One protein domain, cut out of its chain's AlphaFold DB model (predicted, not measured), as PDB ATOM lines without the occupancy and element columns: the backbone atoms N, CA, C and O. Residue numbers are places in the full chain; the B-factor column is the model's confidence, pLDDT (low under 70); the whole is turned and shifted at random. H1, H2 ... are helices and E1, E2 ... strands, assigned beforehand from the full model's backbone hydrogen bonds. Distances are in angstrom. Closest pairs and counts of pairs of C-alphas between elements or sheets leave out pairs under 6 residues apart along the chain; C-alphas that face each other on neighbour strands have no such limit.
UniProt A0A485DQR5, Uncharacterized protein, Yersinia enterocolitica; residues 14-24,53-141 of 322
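This is residues 14 to 24 and 53 to 141 of the 322 residues of an uncharacterized protein of Yersinia enterocolitica (UniProt A0A485DQR5). A small sheet of three parallel strands, E1, E2 and E3, has the helix H5 over one face, and a long helical hairpin, H3 and H4, reaches away from it and makes most of the longest axis. The short helix H2 packs on the last residues of H4, and H1, from before a cut, is set off by itself. The printed part has 100 residues with five named helices and three named strands, in the order H1 H2 E1 H3 H4 E2 H5 E3; the sheet runs E1 E2 E3, and the class is mostly helix. The whole is compact, with a radius of gyration of the C-alphas of 14.0 A and spans of 43 by 29 by 26 A.

The strands are E1, residues 69 to 72, E2, residues 117 to 120, and E3, residues 137 to 140. E1 begins at C-alpha 69, (-38.869, 18.544, -27.622), and E3 ends at C-alpha 140, (-49.646, 13.389, -30.180). H5, residues 123 to 132, is 14.3 A long from first to last C-alpha. H3, residues 76 to 89, measures 19.9 A. H4, residues 93 to 112, measures 29.1 A and begins at C-alpha 93, (-40.933, 18.236, -62.945). H2 is residues 59 to 63. H1, residues 15 to 24, measures 14.5 A.

E2 is the inner strand. E1 and E2 are parallel at 26 degrees, with N 72 and O 119 at 2.7 A, within hydrogen-bond range. E2 and E3 are parallel at 33 degrees, with N 118 and O 137 at 2.8 A, also within range. H5 is on the sheet at a height of 8.4 A, over E2 and E3, and runs along the strands, at 3 degrees to E3 on the local plane; this makes two layers, a helix on one face of a sheet. Its closest C-alphas to E3 are those of Lys 123 and Tyr 140, 5.7 A apart. E1, H3 H4, E2 and E2, H5, E3 are strand-helix-strand units, parallel neighbour strands joined through helices, with right-handed crossovers. H3 and H4 form a helical hairpin: they touch, closest at the C-alphas of Ala 84 and Phe 96, 5.2 A, at a shallow tilt of 13 degrees, opposite ways. H3 and H5 are near each other, with 9 pairs of C-alphas within 10 A. H2 touches H4 at its residues 109 to 112 alone, closest at the C-alphas of Leu 62 and Leu 109, 6.7 A. H1 is only just not on the sheet, with 4 pairs of C-alphas within 10 A, and is apart from H2, H3, H4 and H5. In H1, H3, H4 and H5 every O i to N i+4 pair is within hydrogen-bond range; in H2 it is 0 of 1, beside 2 of 2 O i to N i+3 pairs.

The two C-alphas farthest apart, those of Asp 67 and Arg 91, are 43.2 A apart. Residues 25 to 52 are not printed, and C-alphas 24 and 53 are 24.6 A apart across the cut. The links that are printed whole are tight. The mean pLDDT of the printed part is 74.5; 31 residues are under 70, among them residues 53 to 69.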
ATOM      1  N   THR A  14     -50.177  32.279 -39.065       60.03
ATOM      2  CA  THR A  14     -50.000  30.880 -39.502       60.03
ATOM      3  C   THR A  14     -49.948  29.926 -38.314       60.03
ATOM      4  O   THR A  14     -49.368  30.266 -37.285       60.03
ATOM      5  N   GLY A  15     -50.495  28.710 -38.467       63.38
ATOM      6  CA  GLY A  15     -50.533  27.699 -37.396       63.38
ATOM      7  C   GLY A  15     -49.166  27.411 -36.768       63.38
ATOM      8  O   GLY A  15     -49.047  27.336 -35.553       63.38
ATOM      9  N   VAL A  16     -48.095  27.383 -37.568       65.31
ATOM     10  CA  VAL A  16     -46.728  27.186 -37.056       65.31
ATOM     11  C   VAL A  16     -46.246  28.382 -36.229       65.31
ATOM     12  O   VAL A  16     -45.674  28.191 -35.157       65.31
ATOM     13  N   THR A  17     -46.451  29.616 -36.700       65.19
ATOM     14  CA  THR A  17     -46.059  30.810 -35.927       65.19
ATOM     15  C   THR A  17     -46.885  30.937 -34.649       65.19
ATOM     16  O   THR A  17     -46.360  31.335 -33.608       65.19
ATOM     17  N   PHE A  18     -48.153  30.545 -34.709       70.81
ATOM     18  CA  PHE A  18     -49.023  30.486 -33.551       70.81
ATOM     19  C   PHE A  18     -48.512  29.495 -32.499       70.81
ATOM     20  O   PHE A  18     -48.246  29.915 -31.376       70.81
ATOM     21  N   LEU A  19     -48.260  28.234 -32.874       70.44
ATOM     22  CA  LEU A  19     -47.694  27.217 -31.976       70.44
ATOM     23  C   LEU A  19     -46.403  27.703 -31.300       70.44
ATOM     24  O   LEU A  19     -46.247  27.574 -30.088       70.44
ATOM     25  N   LYS A  20     -45.505  28.339 -32.063       67.12
ATOM     26  CA  LYS A  20     -44.278  28.947 -31.517       67.12
ATOM     27  C   LYS A  20     -44.568  30.030 -30.477       67.12
ATOM     28  O   LYS A  20     -43.892  30.099 -29.456       67.12
ATOM     29  N   SER A  21     -45.556  30.880 -30.744       66.88
ATOM     30  CA  SER A  21     -45.916  31.994 -29.862       66.88
ATOM     31  C   SER A  21     -46.474  31.502 -28.525       66.88
ATOM     32  O   SER A  21     -46.152  32.079 -27.490       66.88
ATOM     33  N   ILE A  22     -47.260  30.422 -28.532       69.69
ATOM     34  CA  ILE A  22     -47.803  29.794 -27.317       69.69
ATOM     35  C   ILE A  22     -46.692  29.253 -26.429       69.69
ATOM     36  O   ILE A  22     -46.648  29.567 -25.244       69.69
ATOM     37  N   LEU A  23     -45.791  28.459 -27.014       67.06
ATOM     38  CA  LEU A  23     -44.684  27.844 -26.283       67.06
ATOM     39  C   LEU A  23     -43.853  28.884 -25.529       67.06
ATOM     40  O   LEU A  23     -43.411  28.632 -24.412       67.06
ATOM     41  N   PHE A  24     -43.663  30.057 -26.139       63.25
ATOM     42  CA  PHE A  24     -42.943  31.165 -25.528       63.25
ATOM     43  C   PHE A  24     -43.763  31.894 -24.454       63.25
ATOM     44  O   PHE A  24     -43.245  32.170 -23.374       63.25
ATOM     45  N   VAL A  53     -38.232  28.157 -50.149       25.83
ATOM     46  CA  VAL A  53     -37.857  27.059 -49.252       25.83
ATOM     47  C   VAL A  53     -38.825  27.084 -48.080       25.83
ATOM     48  O   VAL A  53     -38.972  28.103 -47.410       25.83
ATOM     49  N   PHE A  54     -39.521  25.969 -47.884       27.03
ATOM     50  CA  PHE A  54     -40.506  25.756 -46.830       27.03
ATOM     51  C   PHE A  54     -40.177  24.409 -46.197       27.03
ATOM     52  O   PHE A  54     -40.338  23.400 -46.883       27.03
ATOM     53  N   ILE A  55     -39.682  24.357 -44.955       38.91
ATOM     54  CA  ILE A  55     -39.481  23.073 -44.264       38.91
ATOM     55  C   ILE A  55     -39.664  23.229 -42.739       38.91
ATOM     56  O   ILE A  55     -38.891  23.956 -42.120       38.91
ATOM     57  N   PRO A  56     -40.639  22.539 -42.112       47.03
ATOM     58  CA  PRO A  56     -40.514  22.073 -40.735       47.03
ATOM     59  C   PRO A  56     -39.679  20.773 -40.705       47.03
ATOM     60  O   PRO A  56     -39.875  19.903 -41.551       47.03
ATOM     61  N   ILE A  57     -38.756  20.676 -39.737       48.44
ATOM     62  CA  ILE A  57     -37.526  19.845 -39.667       48.44
ATOM     63  C   ILE A  57     -36.356  20.447 -40.467       48.44
ATOM     64  O   ILE A  57     -36.250  20.300 -41.683       48.44
ATOM     65  N   GLU A  58     -35.435  21.112 -39.768       55.75
ATOM     66  CA  GLU A  58     -34.198  21.633 -40.359       55.75
ATOM     67  C   GLU A  58     -33.019  20.678 -40.171       55.75
ATOM     68  O   GLU A  58     -33.008  19.862 -39.255       55.75
ATOM     69  N   TYR A  59     -31.952  20.862 -40.958       50.47
ATOM     70  CA  TYR A  59     -30.654  20.204 -40.732       50.47
ATOM     71  C   TYR A  59     -30.117  20.432 -39.311       50.47
ATOM     72  O   TYR A  59     -29.402  19.594 -38.776       50.47
ATOM     73  N   LYS A  60     -30.494  21.543 -38.667       51.94
ATOM     74  CA  LYS A  60     -30.127  21.840 -37.280       51.94
ATOM     75  C   LYS A  60     -30.749  20.867 -36.277       51.94
ATOM     76  O   LYS A  60     -30.205  20.730 -35.190       51.94
ATOM     77  N   CYS A  61     -31.822  20.150 -36.633       58.12
ATOM     78  CA  CYS A  61     -32.396  19.112 -35.776       58.12
ATOM     79  C   CYS A  61     -31.397  17.963 -35.563       58.12
ATOM     80  O   CYS A  61     -31.486  17.267 -34.561       58.12
ATOM     81  N   LEU A  62     -30.388  17.807 -36.432       60.53
ATOM     82  CA  LEU A  62     -29.273  16.877 -36.204       60.53
ATOM     83  C   LEU A  62     -28.487  17.192 -34.920       60.53
ATOM     84  O   LEU A  62     -27.858  16.300 -34.354       60.53
ATOM     85  N   LEU A  63     -28.527  18.445 -34.458       62.94
ATOM     86  CA  LEU A  63     -27.869  18.893 -33.232       62.94
ATOM     87  C   LEU A  63     -28.738  18.694 -31.982       62.94
ATOM     88  O   LEU A  63     -28.290  19.035 -30.894       62.94
ATOM     89  N   ALA A  64     -29.955  18.157 -32.120       61.91
ATOM     90  CA  ALA A  64     -30.860  17.976 -30.993       61.91
ATOM     91  C   ALA A  64     -30.300  16.981 -29.961       61.91
ATOM     92  O   ALA A  64     -29.776  15.908 -30.309       61.91
ATOM     93  N   HIS A  65     -30.435  17.347 -28.690       65.31
ATOM     94  CA  HIS A  65     -30.078  16.554 -27.520       65.31
ATOM     95  C   HIS A  65     -31.231  15.629 -27.102       65.31
ATOM     96  O   HIS A  65     -32.342  15.699 -27.621       65.31
ATOM     97  N   LYS A  66     -30.952  14.699 -26.181       61.38
ATOM     98  CA  LYS A  66     -31.914  13.679 -25.731       61.38
ATOM     99  C   LYS A  66     -33.188  14.290 -25.124       61.38
ATOM    100  O   LYS A  66     -34.272  13.771 -25.349       61.38
ATOM    101  N   ASP A  67     -33.055  15.410 -24.424       63.94
ATOM    102  CA  ASP A  67     -34.165  16.040 -23.699       63.94
ATOM    103  C   ASP A  67     -34.894  17.105 -24.539       63.94
ATOM    104  O   ASP A  67     -35.754  17.828 -24.040       63.94
ATOM    105  N   ASP A  68     -34.569  17.198 -25.833       62.03
ATOM    106  CA  ASP A  68     -35.188  18.163 -26.730       62.03
ATOM    107  C   ASP A  68     -36.581  17.715 -27.171       62.03
ATOM    108  O   ASP A  68     -36.809  16.578 -27.603       62.03
ATOM    109  N   ILE A  69     -37.503  18.674 -27.128       65.06
ATOM    110  CA  ILE A  69     -38.869  18.544 -27.622       65.06
ATOM    111  C   ILE A  69     -38.916  19.054 -29.061       65.06
ATOM    112  O   ILE A  69     -38.597  20.213 -29.337       65.06
ATOM    113  N   ILE A  70     -39.358  18.204 -29.986       70.44
ATOM    114  CA  ILE A  70     -39.493  18.569 -31.399       70.44
ATOM    115  C   ILE A  70     -40.957  18.463 -31.795       70.44
ATOM    116  O   ILE A  70     -41.519  17.373 -31.828       70.44
ATOM    117  N   ILE A  71     -41.568  19.596 -32.137       70.12
ATOM    118  CA  ILE A  71     -42.947  19.633 -32.627       70.12
ATOM    119  C   ILE A  71     -42.949  19.625 -34.152       70.12
ATOM    120  O   ILE A  71     -42.450  20.541 -34.811       70.12
ATOM    121  N   LEU A  72     -43.558  18.585 -34.702       74.25
ATOM    122  CA  LEU A  72     -43.861  18.396 -36.107       74.25
ATOM    123  C   LEU A  72     -45.301  18.880 -36.357       74.25
ATOM    124  O   LEU A  72     -46.252  18.257 -35.880       74.25
ATOM    125  N   PRO A  73     -45.501  19.992 -37.088       65.31
ATOM    126  CA  PRO A  73     -46.837  20.532 -37.353       65.31
ATOM    127  C   PRO A  73     -47.659  19.658 -38.314       65.31
ATOM    128  O   PRO A  73     -48.834  19.937 -38.531       65.31
ATOM    129  N   ASP A  74     -47.047  18.641 -38.916       69.75
ATOM    130  CA  ASP A  74     -47.683  17.644 -39.767       69.75
ATOM    131  C   ASP A  74     -46.808  16.374 -39.888       69.75
ATOM    132  O   ASP A  74     -45.618  16.391 -39.550       69.75
ATOM    133  N   ASP A  75     -47.358  15.270 -40.413       80.00
ATOM    134  CA  ASP A  75     -46.531  14.218 -41.034       80.00
ATOM    135  C   ASP A  75     -45.887  14.809 -42.294       80.00
ATOM    136  O   ASP A  75     -46.422  14.723 -43.406       80.00
ATOM    137  N   SER A  76     -44.714  15.418 -42.111       77.50
ATOM    138  CA  SER A  76     -44.001  16.107 -43.182       77.50
ATOM    139  C   SER A  76     -43.670  15.178 -44.353       77.50
ATOM    140  O   SER A  76     -43.645  15.635 -45.492       77.50
ATOM    141  N   LEU A  77     -43.491  13.869 -44.133       83.00
ATOM    142  CA  LEU A  77     -43.276  12.912 -45.223       83.00
ATOM    143  C   LEU A  77     -44.545  12.707 -46.052       83.00
ATOM    144  O   LEU A  77     -44.471  12.717 -47.282       83.00
ATOM    145  N   ARG A  78     -45.705  12.549 -45.400       82.62
ATOM    146  CA  ARG A  78     -47.007  12.452 -46.087       82.62
ATOM    147  C   ARG A  78     -47.328  13.745 -46.835       82.62
ATOM    148  O   ARG A  78     -47.733  13.686 -47.994       82.62
ATOM    149  N   SER A  79     -47.076  14.889 -46.202       80.12
ATOM    150  CA  SER A  79     -47.217  16.229 -46.785       80.12
ATOM    151  C   SER A  79     -46.340  16.393 -48.036       80.12
ATOM    152  O   SER A  79     -46.816  16.770 -49.102       80.12
ATOM    153  N   ILE A  80     -45.058  16.018 -47.963       78.25
ATOM    154  CA  ILE A  80     -44.140  16.053 -49.114       78.25
ATOM    155  C   ILE A  80     -44.629  15.142 -50.245       78.25
ATOM    156  O   ILE A  80     -44.616  15.552 -51.406       78.25
ATOM    157  N   GLN A  81     -45.077  13.924 -49.926       84.69
ATOM    158  CA  GLN A  81     -45.578  12.972 -50.922       84.69
ATOM    159  C   GLN A  81     -46.845  13.470 -51.624       84.69
ATOM    160  O   GLN A  81     -46.945  13.342 -52.845       84.69
ATOM    161  N   SER A  82     -47.801  14.046 -50.892       80.75
ATOM    162  CA  SER A  82     -49.031  14.585 -51.488       80.75
ATOM    163  C   SER A  82     -48.728  15.779 -52.397       80.75
ATOM    164  O   SER A  82     -49.147  15.789 -53.553       80.75
ATOM    165  N   ILE A  83     -47.877  16.710 -51.956       77.25
ATOM    166  CA  ILE A  83     -47.415  17.832 -52.793       77.25
ATOM    167  C   ILE A  83     -46.666  17.332 -54.035       77.25
ATOM    168  O   ILE A  83     -46.811  17.902 -55.118       77.25
ATOM    169  N   ALA A  84     -45.841  16.290 -53.903       78.31
ATOM    170  CA  ALA A  84     -45.121  15.707 -55.030       78.31
ATOM    171  C   ALA A  84     -46.094  15.181 -56.096       78.31
ATOM    172  O   ALA A  84     -45.907  15.487 -57.273       78.31
ATOM    173  N   LYS A  85     -47.167  14.484 -55.692       83.12
ATOM    174  CA  LYS A  85     -48.216  14.014 -56.614       83.12
ATOM    175  C   LYS A  85     -48.857  15.172 -57.381       83.12
ATOM    176  O   LYS A  85     -48.893  15.128 -58.608       83.12
ATOM    177  N   VAL A  86     -49.260  16.236 -56.680       70.31
ATOM    178  CA  VAL A  86     -49.853  17.435 -57.305       70.31
ATOM    179  C   VAL A  86     -48.878  18.085 -58.292       70.31
ATOM    180  O   VAL A  86     -49.234  18.410 -59.421       70.31
ATOM    181  N   ARG A  87     -47.603  18.237 -57.912       73.69
ATOM    182  CA  ARG A  87     -46.575  18.831 -58.788       73.69
ATOM    183  C   ARG A  87     -46.293  17.987 -60.027       73.69
ATOM    184  O   ARG A  87     -46.035  18.560 -61.085       73.69
ATOM    185  N   PHE A  88     -46.323  16.664 -59.894       76.94
ATOM    186  CA  PHE A  88     -46.171  15.750 -61.019       76.94
ATOM    187  C   PHE A  88     -47.360  15.856 -61.982       76.94
ATOM    188  O   PHE A  88     -47.147  16.057 -63.176       76.94
ATOM    189  N   ALA A  89     -48.593  15.826 -61.461       75.38
ATOM    190  CA  ALA A  89     -49.811  16.007 -62.256       75.38
ATOM    191  C   ALA A  89     -49.800  17.342 -63.025       75.38
ATOM    192  O   ALA A  89     -50.089  17.381 -64.219       75.38
ATOM    193  N   ASN A  90     -49.322  18.411 -62.383       65.56
ATOM    194  CA  ASN A  90     -49.179  19.741 -62.984       65.56
ATOM    195  C   ASN A  90     -47.919  19.897 -63.863       65.56
ATOM    196  O   ASN A  90     -47.493  21.022 -64.132       65.56
ATOM    197  N   ARG A  91     -47.269  18.792 -64.264       76.12
ATOM    198  CA  ARG A  91     -46.065  18.752 -65.126       76.12
ATOM    199  C   ARG A  91     -44.904  19.632 -64.639       76.12
ATOM    200  O   ARG A  91     -44.038  20.046 -65.409       76.12
ATOM    201  N   SER A  92     -44.846  19.915 -63.340       70.50
ATOM    202  CA  SER A  92     -43.829  20.765 -62.717       70.50
ATOM    203  C   SER A  92     -42.618  19.935 -62.267       70.50
ATOM    204  O   SER A  92     -42.305  19.870 -61.075       70.50
ATOM    205  N   TYR A  93     -41.926  19.291 -63.215       75.25
ATOM    206  CA  TYR A  93     -40.933  18.236 -62.945       75.25
ATOM    207  C   TYR A  93     -39.773  18.657 -62.033       75.25
ATOM    208  O   TYR A  93     -39.472  17.951 -61.077       75.25
ATOM    209  N   LEU A  94     -39.173  19.837 -62.229       70.12
ATOM    210  CA  LEU A  94     -38.110  20.332 -61.333       70.12
ATOM    211  C   LEU A  94     -38.603  20.476 -59.885       70.12
ATOM    212  O   LEU A  94     -37.924  20.101 -58.927       70.12
ATOM    213  N   LYS A  95     -39.828  20.992 -59.720       69.69
ATOM    214  CA  LYS A  95     -40.461  21.172 -58.409       69.69
ATOM    215  C   LYS A  95     -40.863  19.826 -57.797       69.69
ATOM    216  O   LYS A  95     -40.900  19.744 -56.568       69.69
ATOM    217  N   PHE A  96     -41.162  18.810 -58.605       72.12
ATOM    218  CA  PHE A  96     -41.372  17.428 -58.167       72.12
ATOM    219  C   PHE A  96     -40.064  16.789 -57.681       72.12
ATOM    220  O   PHE A  96     -40.009  16.335 -56.541       72.12
ATOM    221  N   THR A  97     -38.993  16.847 -58.477       69.56
ATOM    222  CA  THR A  97     -37.669  16.318 -58.112       69.56
ATOM    223  C   THR A  97     -37.168  16.915 -56.796       69.56
ATOM    224  O   THR A  97     -36.684  16.195 -55.925       69.56
ATOM    225  N   TYR A  98     -37.380  18.218 -56.582       71.75
ATOM    226  CA  TYR A  98     -37.103  18.856 -55.292       71.75
ATOM    227  C   TYR A  98     -37.850  18.202 -54.114       71.75
ATOM    228  O   TYR A  98     -37.265  18.024 -53.048       71.75
ATOM    229  N   GLN A  99     -39.124  17.820 -54.282       77.19
ATOM    230  CA  GLN A  99     -39.870  17.130 -53.221       77.19
ATOM    231  C   GLN A  99     -39.312  15.731 -52.947       77.19
ATOM    232  O   GLN A  99     -39.272  15.328 -51.790       77.19
ATOM    233  N   VAL A 100     -38.819  15.019 -53.965       77.00
ATOM    234  CA  VAL A 100     -38.152  13.717 -53.778       77.00
ATOM    235  C   VAL A 100     -36.898  13.869 -52.911       77.00
ATOM    236  O   VAL A 100     -36.753  13.164 -51.914       77.00
ATOM    237  N   TYR A 101     -36.029  14.840 -53.212       73.88
ATOM    238  CA  TYR A 101     -34.860  15.116 -52.369       73.88
ATOM    239  C   TYR A 101     -35.255  15.536 -50.953       73.88
ATOM    240  O   TYR A 101     -34.701  15.035 -49.972       73.88
ATOM    241  N   ARG A 102     -36.253  16.417 -50.832       76.81
ATOM    242  CA  ARG A 102     -36.777  16.851 -49.534       76.81
ATOM    243  C   ARG A 102     -37.305  15.669 -48.722       76.81
ATOM    244  O   ARG A 102     -37.064  15.629 -47.519       76.81
ATOM    245  N   TYR A 103     -37.975  14.707 -49.354       82.25
ATOM    246  CA  TYR A 103     -38.450  13.488 -48.701       82.25
ATOM    247  C   TYR A 103     -37.289  12.695 -48.097       82.25
ATOM    248  O   TYR A 103     -37.329  12.373 -46.912       82.25
ATOM    249  N   ILE A 104     -36.239  12.433 -48.884       81.19
ATOM    250  CA  ILE A 104     -35.057  11.675 -48.441       81.19
ATOM    251  C   ILE A 104     -34.395  12.369 -47.246       81.19
ATOM    252  O   ILE A 104     -34.161  11.741 -46.215       81.19
ATOM    253  N   ILE A 105     -34.154  13.678 -47.356       78.25
ATOM    254  CA  ILE A 105     -33.538  14.472 -46.284       78.25
ATOM    255  C   ILE A 105     -34.402  14.428 -45.019       78.25
ATOM    256  O   ILE A 105     -33.897  14.152 -43.934       78.25
ATOM    257  N   THR A 106     -35.712  14.645 -45.153       80.50
ATOM    258  CA  THR A 106     -36.650  14.631 -44.021       80.50
ATOM    259  C   THR A 106     -36.688  13.257 -43.352       80.50
ATOM    260  O   THR A 106     -36.695  13.166 -42.127       80.50
ATOM    261  N   TYR A 107     -36.652  12.179 -44.137       88.06
ATOM    262  CA  TYR A 107     -36.636  10.812 -43.621       88.06
ATOM    263  C   TYR A 107     -35.373  10.528 -42.796       88.06
ATOM    264  O   TYR A 107     -35.463   9.976 -41.696       88.06
ATOM    265  N   ILE A 108     -34.202  10.936 -43.300       84.44
ATOM    266  CA  ILE A 108     -32.922  10.807 -42.587       84.44
ATOM    267  C   ILE A 108     -32.948  11.625 -41.293       84.44
ATOM    268  O   ILE A 108     -32.555  11.119 -40.241       84.44
ATOM    269  N   LEU A 109     -33.466  12.856 -41.349       81.56
ATOM    270  CA  LEU A 109     -33.577  13.719 -40.177       81.56
ATOM    271  C   LEU A 109     -34.449  13.074 -39.097       81.56
ATOM    272  O   LEU A 109     -33.961  12.876 -37.988       81.56
ATOM    273  N   ILE A 110     -35.676  12.646 -39.411       84.44
ATOM    274  CA  ILE A 110     -36.547  11.972 -38.427       84.44
ATOM    275  C   ILE A 110     -35.870  10.709 -37.876       84.44
ATOM    276  O   ILE A 110     -35.862  10.484 -36.665       84.44
ATOM    277  N   SER A 111     -35.220   9.923 -38.738       87.69
ATOM    278  CA  SER A 111     -34.489   8.714 -38.328       87.69
ATOM    279  C   SER A 111     -33.362   8.989 -37.331       87.69
ATOM    280  O   SER A 111     -33.065   8.126 -36.505       87.69
ATOM    281  N   SER A 112     -32.723  10.159 -37.407       83.38
ATOM    282  CA  SER A 112     -31.634  10.562 -36.506       83.38
ATOM    283  C   SER A 112     -32.124  11.016 -35.124       83.38
ATOM    284  O   SER A 112     -31.375  10.962 -34.150       83.38
ATOM    285  N   LEU A 113     -33.402  11.385 -35.006       80.88
ATOM    286  CA  LEU A 113     -34.008  11.951 -33.797       80.88
ATOM    287  C   LEU A 113     -34.543  10.891 -32.817       80.88
ATOM    288  O   LEU A 113     -35.409  11.185 -32.001       80.88
ATOM    289  N   ARG A 114     -34.042   9.649 -32.864       84.06
ATOM    290  CA  ARG A 114     -34.524   8.534 -32.010       84.06
ATOM    291  C   ARG A 114     -34.431   8.807 -30.511       84.06
ATOM    292  O   ARG A 114     -35.154   8.201 -29.733       84.06
ATOM    293  N   ARG A 115     -33.499   9.674 -30.124       76.81
ATOM    294  CA  ARG A 115     -33.234  10.057 -28.735       76.81
ATOM    295  C   ARG A 115     -34.145  11.175 -28.222       76.81
ATOM    296  O   ARG A 115     -34.148  11.377 -27.021       76.81
ATOM    297  N   CYS A 116     -34.870  11.867 -29.100       77.50
ATOM    298  CA  CYS A 116     -35.740  12.996 -28.765       77.50
ATOM    299  C   CYS A 116     -37.209  12.555 -28.688       77.50
ATOM    300  O   CYS A 116     -37.584  11.512 -29.238       77.50
ATOM    301  N   VAL A 117     -38.056  13.390 -28.079       78.19
ATOM    302  CA  VAL A 117     -39.518  13.240 -28.152       78.19
ATOM    303  C   VAL A 117     -40.046  14.045 -29.337       78.19
ATOM    304  O   VAL A 117     -39.805  15.250 -29.452       78.19
ATOM    305  N   LEU A 118     -40.757  13.370 -30.240       80.19
ATOM    306  CA  LEU A 118     -41.326  13.953 -31.454       80.19
ATOM    307  C   LEU A 118     -42.836  14.121 -31.290       80.19
ATOM    308  O   LEU A 118     -43.580  13.146 -31.355       80.19
ATOM    309  N   TYR A 119     -43.308  15.347 -31.125       79.31
ATOM    310  CA  TYR A 119     -44.737  15.631 -31.081       79.31
ATOM    311  C   TYR A 119     -45.294  15.862 -32.477       79.31
ATOM    312  O   TYR A 119     -44.680  16.535 -33.296       79.31
ATOM    313  N   THR A 120     -46.480  15.334 -32.738       83.25
ATOM    314  CA  THR A 120     -47.243  15.565 -33.968       83.25
ATOM    315  C   THR A 120     -48.583  16.177 -33.611       83.25
ATOM    316  O   THR A 120     -49.153  15.842 -32.575       83.25
ATOM    317  N   VAL A 121     -49.112  17.054 -34.460       79.75
ATOM    318  CA  VAL A 121     -50.335  17.802 -34.122       79.75
ATOM    319  C   VAL A 121     -51.649  17.134 -34.541       79.75
ATOM    320  O   VAL A 121     -52.704  17.765 -34.542       79.75
ATOM    321  N   SER A 122     -51.587  15.853 -34.907       81.69
ATOM    322  CA  SER A 122     -52.722  15.005 -35.283       81.69
ATOM    323  C   SER A 122     -52.440  13.556 -34.880       81.69
ATOM    324  O   SER A 122     -51.334  13.062 -35.101       81.69
ATOM    325  N   LYS A 123     -53.447  12.846 -34.353       85.25
ATOM    326  CA  LYS A 123     -53.342  11.404 -34.055       85.25
ATOM    327  C   LYS A 123     -53.083  10.558 -35.308       85.25
ATOM    328  O   LYS A 123     -52.384   9.545 -35.249       85.25
ATOM    329  N   ASP A 124     -53.600  10.981 -36.460       84.38
ATOM    330  CA  ASP A 124     -53.338  10.301 -37.735       84.38
ATOM    331  C   ASP A 124     -51.862  10.427 -38.135       84.38
ATOM    332  O   ASP A 124     -51.266   9.493 -38.682       84.38
ATOM    333  N   ASP A 125     -51.259  11.582 -37.847       86.31
ATOM    334  CA  ASP A 125     -49.854  11.861 -38.147       86.31
ATOM    335  C   ASP A 125     -48.941  11.094 -37.190       86.31
ATOM    336  O   ASP A 125     -47.967  10.485 -37.639       86.31
ATOM    337  N   GLU A 126     -49.311  11.031 -35.909       90.44
ATOM    338  CA  GLU A 126     -48.666  10.179 -34.911       90.44
ATOM    339  C   GLU A 126     -48.643   8.719 -35.382       90.44
ATOM    340  O   GLU A 126     -47.580   8.105 -35.472       90.44
ATOM    341  N   THR A 127     -49.806   8.175 -35.750       91.19
ATOM    342  CA  THR A 127     -49.961   6.779 -36.184       91.19
ATOM    343  C   THR A 127     -49.152   6.502 -37.453       91.19
ATOM    344  O   THR A 127     -48.431   5.503 -37.551       91.19
ATOM    345  N   SER A 128     -49.221   7.413 -38.426       89.94
ATOM    346  CA  SER A 128     -48.479   7.305 -39.683       89.94
ATOM    347  C   SER A 128     -46.964   7.320 -39.464       89.94
ATOM    348  O   SER A 128     -46.251   6.489 -40.042       89.94
ATOM    349  N   LEU A 129     -46.460   8.230 -38.625       90.31
ATOM    350  CA  LEU A 129     -45.032   8.346 -38.340       90.31
ATOM    351  C   LEU A 129     -44.530   7.207 -37.448       90.31
ATOM    352  O   LEU A 129     -43.467   6.670 -37.750       90.31
ATOM    353  N   LYS A 130     -45.294   6.759 -36.440       93.81
ATOM    354  CA  LYS A 130     -44.953   5.580 -35.616       93.81
ATOM    355  C   LYS A 130     -44.753   4.333 -36.466       93.81
ATOM    356  O   LYS A 130     -43.789   3.600 -36.269       93.81
ATOM    357  N   ARG A 131     -45.613   4.124 -37.468       93.31
ATOM    358  CA  ARG A 131     -45.476   3.001 -38.407       93.31
ATOM    359  C   ARG A 131     -44.185   3.080 -39.232       93.31
ATOM    360  O   ARG A 131     -43.578   2.050 -39.504       93.31
ATOM    361  N   LYS A 132     -43.768   4.280 -39.649       93.06
ATOM    362  CA  LYS A 132     -42.543   4.496 -40.450       93.06
ATOM    363  C   LYS A 132     -41.269   4.475 -39.595       93.06
ATOM    364  O   LYS A 132     -40.219   4.062 -40.081       93.06
ATOM    365  N   PHE A 133     -41.366   4.920 -38.345       93.25
ATOM    366  CA  PHE A 133     -40.254   5.113 -37.417       93.25
ATOM    367  C   PHE A 133     -40.561   4.490 -36.045       93.25
ATOM    368  O   PHE A 133     -40.641   5.203 -35.046       93.25
ATOM    369  N   PRO A 134     -40.690   3.153 -35.954       92.38
ATOM    370  CA  PRO A 134     -41.130   2.479 -34.726       92.38
ATOM    371  C   PRO A 134     -40.149   2.617 -33.554       92.38
ATOM    372  O   PRO A 134     -40.505   2.352 -32.414       92.38
ATOM    373  N   LYS A 135     -38.900   3.021 -33.826       92.69
ATOM    374  CA  LYS A 135     -37.862   3.250 -32.809       92.69
ATOM    375  C   LYS A 135     -37.859   4.678 -32.251       92.69
ATOM    376  O   LYS A 135     -37.073   4.958 -31.354       92.69
ATOM    377  N   ASN A 136     -38.652   5.589 -32.812       89.56
ATOM    378  CA  ASN A 136     -38.725   6.973 -32.357       89.56
ATOM    379  C   ASN A 136     -39.850   7.129 -31.326       89.56
ATOM    380  O   ASN A 136     -40.936   6.576 -31.502       89.56
ATOM    381  N   ASN A 137     -39.612   7.930 -30.284       87.44
ATOM    382  CA  ASN A 137     -40.654   8.306 -29.333       87.44
ATOM    383  C   ASN A 137     -41.530   9.410 -29.939       87.44
ATOM    384  O   ASN A 137     -41.228  10.595 -29.816       87.44
ATOM    385  N   ILE A 138     -42.570   9.004 -30.663       89.44
ATOM    386  CA  ILE A 138     -43.520   9.918 -31.298       89.44
ATOM    387  C   ILE A 138     -44.771  10.004 -30.421       89.44
ATOM    388  O   ILE A 138     -45.302   8.972 -30.016       89.44
ATOM    389  N   LYS A 139     -45.243  11.217 -30.139       85.12
ATOM    390  CA  LYS A 139     -46.441  11.488 -29.339       85.12
ATOM    391  C   LYS A 139     -47.387  12.432 -30.087       85.12
ATOM    392  O   LYS A 139     -46.979  13.159 -30.997       85.12
ATOM    393  N   TYR A 140     -48.658  12.421 -29.711       88.06
ATOM    394  CA  TYR A 140     -49.646  13.389 -30.180       88.06
ATOM    395  C   TYR A 140     -49.702  14.612 -29.256       88.06
ATOM    396  O   TYR A 140     -49.645  14.479 -28.039       88.06
ATOM    397  N   LEU A 141     -49.834  15.796 -29.851       83.50
ATOM    398  CA  LEU A 141     -50.002  17.080 -29.180       83.50
ATOM    399  C   LEU A 141     -51.143  17.848 -29.865       83.50
ATOM    400  O   LEU A 141     -50.954  18.291 -30.996       83.50
TER     401      LEU A 141